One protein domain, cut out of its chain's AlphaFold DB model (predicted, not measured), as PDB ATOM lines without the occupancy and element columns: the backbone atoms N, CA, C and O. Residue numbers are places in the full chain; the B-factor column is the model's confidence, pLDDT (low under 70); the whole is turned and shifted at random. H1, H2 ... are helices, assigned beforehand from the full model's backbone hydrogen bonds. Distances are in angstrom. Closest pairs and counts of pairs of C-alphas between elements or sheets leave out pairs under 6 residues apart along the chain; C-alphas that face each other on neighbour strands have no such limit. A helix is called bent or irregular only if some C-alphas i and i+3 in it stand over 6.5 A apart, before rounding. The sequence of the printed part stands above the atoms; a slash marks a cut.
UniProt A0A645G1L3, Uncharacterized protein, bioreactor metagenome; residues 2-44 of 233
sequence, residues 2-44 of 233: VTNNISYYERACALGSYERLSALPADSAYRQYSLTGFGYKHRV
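What this domain is: This is residues 2 to 44 of the 233 residues of an uncharacterized protein of bioreactor metagenome (UniProt A0A645G1L3). There is little regular structure here: a helical hairpin of H1 and the shorter H2, with a long loop, residues 24 to 44, that folds back along one side of the hairpin and then crosses past its turn. The printed part has 43 residues with two named helices, H1 then H2, no named strand, and the class is all helix, with 17 residues in named elements. It is compact and rounded, with a radius of gyration of the C-alphas of 9.4 A and spans of 23 by 22 by 13 A.

Where its parts are: H1, residues 6 to 16, begins at C-alpha 6 (68.560, 60.642, 211.844) and is 15.6 A long from first to last C-alpha. H2, residues 18 to 23, ends at C-alpha 23 (78.428, 52.253, 209.316). H2 is irregular, but only just: C-alphas 19 and 22 are 6.8 A apart.

How they stand to each other: H1 and H2 form a hairpin and touch; their closest C-alphas, those of Cys 13 and Arg 20, are 6.5 A apart. They run opposite ways at a steep tilt of 40 degrees. In H1 every O i to N i+4 pair is within hydrogen-bond range; in H2 0 of 2 are, with 2 of 3 O i to N i+3 pairs.

The domain as a whole: The C-alphas farthest apart, those of Asp 27 and Val 44, are 26.8 A apart. The printed part has no cut, and the link from H1 to H2 is tight. The mean pLDDT of the printed part is 93.0, and no printed residue is under 70.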
ATOM      1  N   VAL A   2      68.585  66.524 202.297       91.31
ATOM      2  CA  VAL A   2      69.225  67.236 203.412       91.31
ATOM      3  C   VAL A   2      68.260  67.151 204.587       91.31
ATOM      4  O   VAL A   2      67.076  67.434 204.423       91.31
ATOM      5  N   THR A   3      68.721  66.676 205.740       94.94
ATOM      6  CA  THR A   3      67.881  66.521 206.932       94.94
ATOM      7  C   THR A   3      68.748  66.526 208.184       94.94
ATOM      8  O   THR A   3      69.887  66.068 208.151       94.94
ATOM      9  N   ASN A   4      68.188  67.015 209.284       96.69
ATOM     10  CA  ASN A   4      68.725  66.872 210.634       96.69
ATOM     11  C   ASN A   4      68.073  65.705 211.407       96.69
ATOM     12  O   ASN A   4      68.411  65.479 212.564       96.69
ATOM     13  N   ASN A   5      67.137  64.964 210.798       96.31
ATOM     14  CA  ASN A   5      66.471  63.824 211.421       96.31
ATOM     15  C   ASN A   5      67.183  62.516 211.050       96.31
ATOM     16  O   ASN A   5      67.137  62.069 209.900       96.31
ATOM     17  N   ILE A   6      67.796  61.875 212.047       93.62
ATOM     18  CA  ILE A   6      68.560  60.642 211.844       93.62
ATOM     19  C   ILE A   6      67.704  59.506 211.271       93.62
ATOM     20  O   ILE A   6      68.134  58.821 210.348       93.62
ATOM     21  N   SER A   7      66.450  59.365 211.709       94.56
ATOM     22  CA  SER A   7      65.567  58.304 211.211       94.56
ATOM     23  C   SER A   7      65.267  58.452 209.716       94.56
ATOM     24  O   SER A   7      65.144  57.459 209.000       94.56
ATOM     25  N   TYR A   8      65.193  59.690 209.212       95.38
ATOM     26  CA  TYR A   8      65.013  59.957 207.785       95.38
ATOM     27  C   TYR A   8      66.301  59.670 207.017       95.38
ATOM     28  O   TYR A   8      66.246  59.045 205.957       95.38
ATOM     29  N   TYR A   9      67.452  60.073 207.565       94.75
ATOM     30  CA  TYR A   9      68.767  59.764 207.003       94.75
ATOM     31  C   TYR A   9      68.978  58.256 206.820       94.75
ATOM     32  O   TYR A   9      69.317  57.817 205.719       94.75
ATOM     33  N   GLU A  10      68.721  57.460 207.858       95.00
ATOM     34  CA  GLU A  10      68.895  56.007 207.812       95.00
ATOM     35  C   GLU A  10      67.968  55.350 206.781       95.00
ATOM     36  O   GLU A  10      68.424  54.544 205.968       95.00
ATOM     37  N   ARG A  11      66.694  55.766 206.732       93.81
ATOM     38  CA  ARG A  11      65.727  55.316 205.711       93.81
ATOM     39  C   ARG A  11      66.184  55.635 204.292       93.81
ATOM     40  O   ARG A  11      66.090  54.786 203.410       93.81
ATOM     41  N   ALA A  12      66.680  56.847 204.056       93.44
ATOM     42  CA  ALA A  12      67.170  57.241 202.739       93.44
ATOM     43  C   ALA A  12      68.430  56.457 202.337       93.44
ATOM     44  O   ALA A  12      68.567  56.074 201.173       93.44
ATOM     45  N   CYS A  13      69.321  56.170 203.294       93.56
ATOM     46  CA  CYS A  13      70.468  55.295 203.055       93.56
ATOM     47  C   CYS A  13      70.015  53.883 202.675       93.56
ATOM     48  O   CYS A  13      70.542  53.322 201.714       93.56
ATOM     49  N   ALA A  14      69.006  53.343 203.369       94.44
ATOM     50  CA  ALA A  14      68.437  52.034 203.060       94.44
ATOM     51  C   ALA A  14      67.850  51.989 201.648       94.44
ATOM     52  O   ALA A  14      68.058  51.012 200.931       94.44
ATOM     53  N   LEU A  15      67.188  53.070 201.226       93.50
ATOM     54  CA  LEU A  15      66.597  53.162 199.899       93.50
ATOM     55  C   LEU A  15      67.648  53.104 198.785       93.50
ATOM     56  O   LEU A  15      67.453  52.355 197.836       93.50
ATOM     57  N   GLY A  16      68.737  53.880 198.883       90.88
ATOM     58  CA  GLY A  16      69.602  54.132 197.721       90.88
ATOM     59  C   GLY A  16      71.104  54.284 197.950       90.88
ATOM     60  O   GLY A  16      71.818  54.574 196.987       90.88
ATOM     61  N   SER A  17      71.605  54.133 199.178       90.69
ATOM     62  CA  SER A  17      73.027  54.319 199.530       90.69
ATOM     63  C   SER A  17      73.512  53.211 200.466       90.69
ATOM     64  O   SER A  17      74.043  53.472 201.547       90.69
ATOM     65  N   TYR A  18      73.303  51.959 200.048       87.69
ATOM     66  CA  TYR A  18      73.546  50.769 200.868       87.69
ATOM     67  C   TYR A  18      74.986  50.672 201.404       87.69
ATOM     68  O   TYR A  18      75.192  50.139 202.491       87.69
ATOM     69  N   GLU A  19      75.977  51.258 200.715       88.69
ATOM     70  CA  GLU A  19      77.367  51.306 201.188       88.69
ATOM     71  C   GLU A  19      77.551  52.026 202.533       88.69
ATOM     72  O   GLU A  19      78.564  51.832 203.198       88.69
ATOM     73  N   ARG A  20      76.583  52.854 202.944       92.19
ATOM     74  CA  ARG A  20      76.608  53.588 204.217       92.19
ATOM     75  C   ARG A  20      75.948  52.817 205.359       92.19
ATOM     76  O   ARG A  20      76.107  53.198 206.514       92.19
ATOM     77  N   LEU A  21      75.209  51.748 205.055       94.38
ATOM     78  CA  LEU A  21      74.390  51.032 206.034       94.38
ATOM     79  C   LEU A  21      75.220  50.284 207.074       94.38
ATOM     80  O   LEU A  21      74.838  50.242 208.237       94.38
ATOM     81  N   SER A  22      76.369  49.726 206.683       93.81
ATOM     82  CA  SER A  22      77.256  49.003 207.606       93.81
ATOM     83  C   SER A  22      77.850  49.901 208.698       93.81
ATOM     84  O   SER A  22      78.198  49.394 209.769       93.81
ATOM     85  N   ALA A  23      77.927  51.210 208.426       94.25
ATOM     86  CA  ALA A  23      78.428  52.253 209.316       94.25
ATOM     87  C   ALA A  23      77.331  52.924 210.165       94.25
ATOM     88  O   ALA A  23      77.642  53.812 210.956       94.25
ATOM     89  N   LEU A  24      76.060  52.528 210.016       94.44
ATOM     90  CA  LEU A  24      74.991  53.015 210.888       94.44
ATOM     91  C   LEU A  24      75.159  52.502 212.333       94.44
ATOM     92  O   LEU A  24      75.816  51.473 212.548       94.44
ATOM     93  N   PRO A  25      74.542  53.183 213.322       93.81
ATOM     94  CA  PRO A  25      74.481  52.708 214.702       93.81
ATOM     95  C   PRO A  25      74.021  51.247 214.807       93.81
ATOM     96  O   PRO A  25      73.263  50.747 213.975       93.81
ATOM     97  N   ALA A  26      74.511  50.526 215.820       92.69
ATOM     98  CA  ALA A  26      74.210  49.101 215.999       92.69
ATOM     99  C   ALA A  26      72.724  48.810 216.253       92.69
ATOM    100  O   ALA A  26      72.247  47.738 215.898       92.69
ATOM    101  N   ASP A  27      72.012  49.771 216.827       94.50
ATOM    102  CA  ASP A  27      70.576  49.754 217.089       94.50
ATOM    103  C   ASP A  27      69.731  50.234 215.894       94.50
ATOM    104  O   ASP A  27      68.502  50.165 215.945       94.50
ATOM    105  N   SER A  28      70.352  50.665 214.787       95.69
ATOM    106  CA  SER A  28      69.614  51.002 213.569       95.69
ATOM    107  C   SER A  28      68.974  49.752 212.970       95.69
ATOM    108  O   SER A  28      69.652  48.826 212.512       95.69
ATOM    109  N   ALA A  29      67.646  49.770 212.857       95.50
ATOM    110  CA  ALA A  29      66.885  48.720 212.188       95.50
ATOM    111  C   ALA A  29      67.272  48.543 210.707       95.50
ATOM    112  O   ALA A  29      66.979  47.502 210.123       95.50
ATOM    113  N   TYR A  30      67.931  49.528 210.087       96.38
ATOM    114  CA  TYR A  30      68.303  49.483 208.673       96.38
ATOM    115  C   TYR A  30      69.670  48.843 208.418       96.38
ATOM    116  O   TYR A  30      69.960  48.447 207.288       96.38
ATOM    117  N   ARG A  31      70.502  48.694 209.459       95.38
ATOM    118  CA  ARG A  31      71.853  48.127 209.343       95.38
ATOM    119  C   ARG A  31      71.844  46.697 208.804       95.38
ATOM    120  O   ARG A  31      72.725  46.333 208.029       95.38
ATOM    121  N   GLN A  32      70.815  45.919 209.144       94.31
ATOM    122  CA  GLN A  32      70.629  44.542 208.667       94.31
ATOM    123  C   GLN A  32      70.542  44.425 207.133       94.31
ATOM    124  O   GLN A  32      70.815  43.364 206.581       94.31
ATOM    125  N   TYR A  33      70.205  45.513 206.431       94.94
ATOM    126  CA  TYR A  33      70.086  45.535 204.973       94.94
ATOM    127  C   TYR A  33      71.391  45.926 204.266       94.94
ATOM    128  O   TYR A  33      71.364  46.237 203.080       94.94
ATOM    129  N   SER A  34      72.546  45.926 204.944       92.44
ATOM    130  CA  SER A  34      73.809  46.428 204.377       92.44
ATOM    131  C   SER A  34      74.282  45.720 203.106       92.44
ATOM    132  O   SER A  34      75.044  46.304 202.340       92.44
ATOM    133  N   LEU A  35      73.846  44.479 202.868       89.94
ATOM    134  CA  LEU A  35      74.201  43.731 201.661       89.94
ATOM    135  C   LEU A  35      73.497  44.265 200.404       89.94
ATOM    136  O   LEU A  35      74.098  44.284 199.333       89.94
ATOM    137  N   THR A  36      72.237  44.688 200.520       90.44
ATOM    138  CA  THR A  36      71.367  44.962 199.361       90.44
ATOM    139  C   THR A  36      70.755  46.361 199.353       90.44
ATOM    140  O   THR A  36      70.353  46.848 198.296       90.44
ATOM    141  N   GLY A  37      70.617  47.002 200.518       92.94
ATOM    142  CA  GLY A  37      69.635  48.068 200.712       92.94
ATOM    143  C   GLY A  37      68.236  47.608 200.282       92.94
ATOM    144  O   GLY A  37      67.918  46.419 200.348       92.94
ATOM    145  N   PHE A  38      67.422  48.538 199.786       93.31
ATOM    146  CA  PHE A  38      66.104  48.269 199.190       93.31
ATOM    147  C   PHE A  38      66.137  48.173 197.657       93.31
ATOM    148  O   PHE A  38      65.100  48.249 197.004       93.31
ATOM    149  N   GLY A  39      67.323  48.001 197.067       88.94
ATOM    150  CA  GLY A  39      67.479  47.694 195.644       88.94
ATOM    151  C   GLY A  39      67.634  48.891 194.704       88.94
ATOM    152  O   GLY A  39      68.011  48.682 193.551       88.94
ATOM    153  N   TYR A  40      67.440  50.138 195.155       90.44
ATOM    154  CA  TYR A  40      67.815  51.302 194.345       90.44
ATOM    155  C   TYR A  40      69.292  51.650 194.529       90.44
ATOM    156  O   TYR A  40      69.889  51.465 195.589       90.44
ATOM    157  N   LYS A  41      69.892  52.209 193.475       88.69
ATOM    158  CA  LYS A  41      71.271  52.700 193.496       88.69
ATOM    159  C   LYS A  41      71.287  54.180 193.135       88.69
ATOM    160  O   LYS A  41      71.348  54.543 191.965       88.69
ATOM    161  N   HIS A  42      71.252  55.028 194.159       90.25
ATOM    162  CA  HIS A  42      71.259  56.492 194.039       90.25
ATOM    163  C   HIS A  42      72.633  57.101 194.346       90.25
ATOM    164  O   HIS A  42      72.736  58.271 194.713       90.25
ATOM    165  N   ARG A  43      73.706  56.314 194.209       87.56
ATOM    166  CA  ARG A  43      75.071  56.806 194.393       87.56
ATOM    167  C   ARG A  43      75.362  57.894 193.363       87.56
ATOM    168  O   ARG A  43      75.319  57.649 192.161       87.56
ATOM    169  N   VAL A  44      75.674  59.083 193.856       90.44
ATOM    170  CA  VAL A  44      76.067  60.218 193.023       90.44
ATOM    171  C   VAL A  44      77.418  59.946 192.346       90.44
ATOM    172  O   VAL A  44      78.287  59.270 192.900       90.44
TER     173      VAL A  44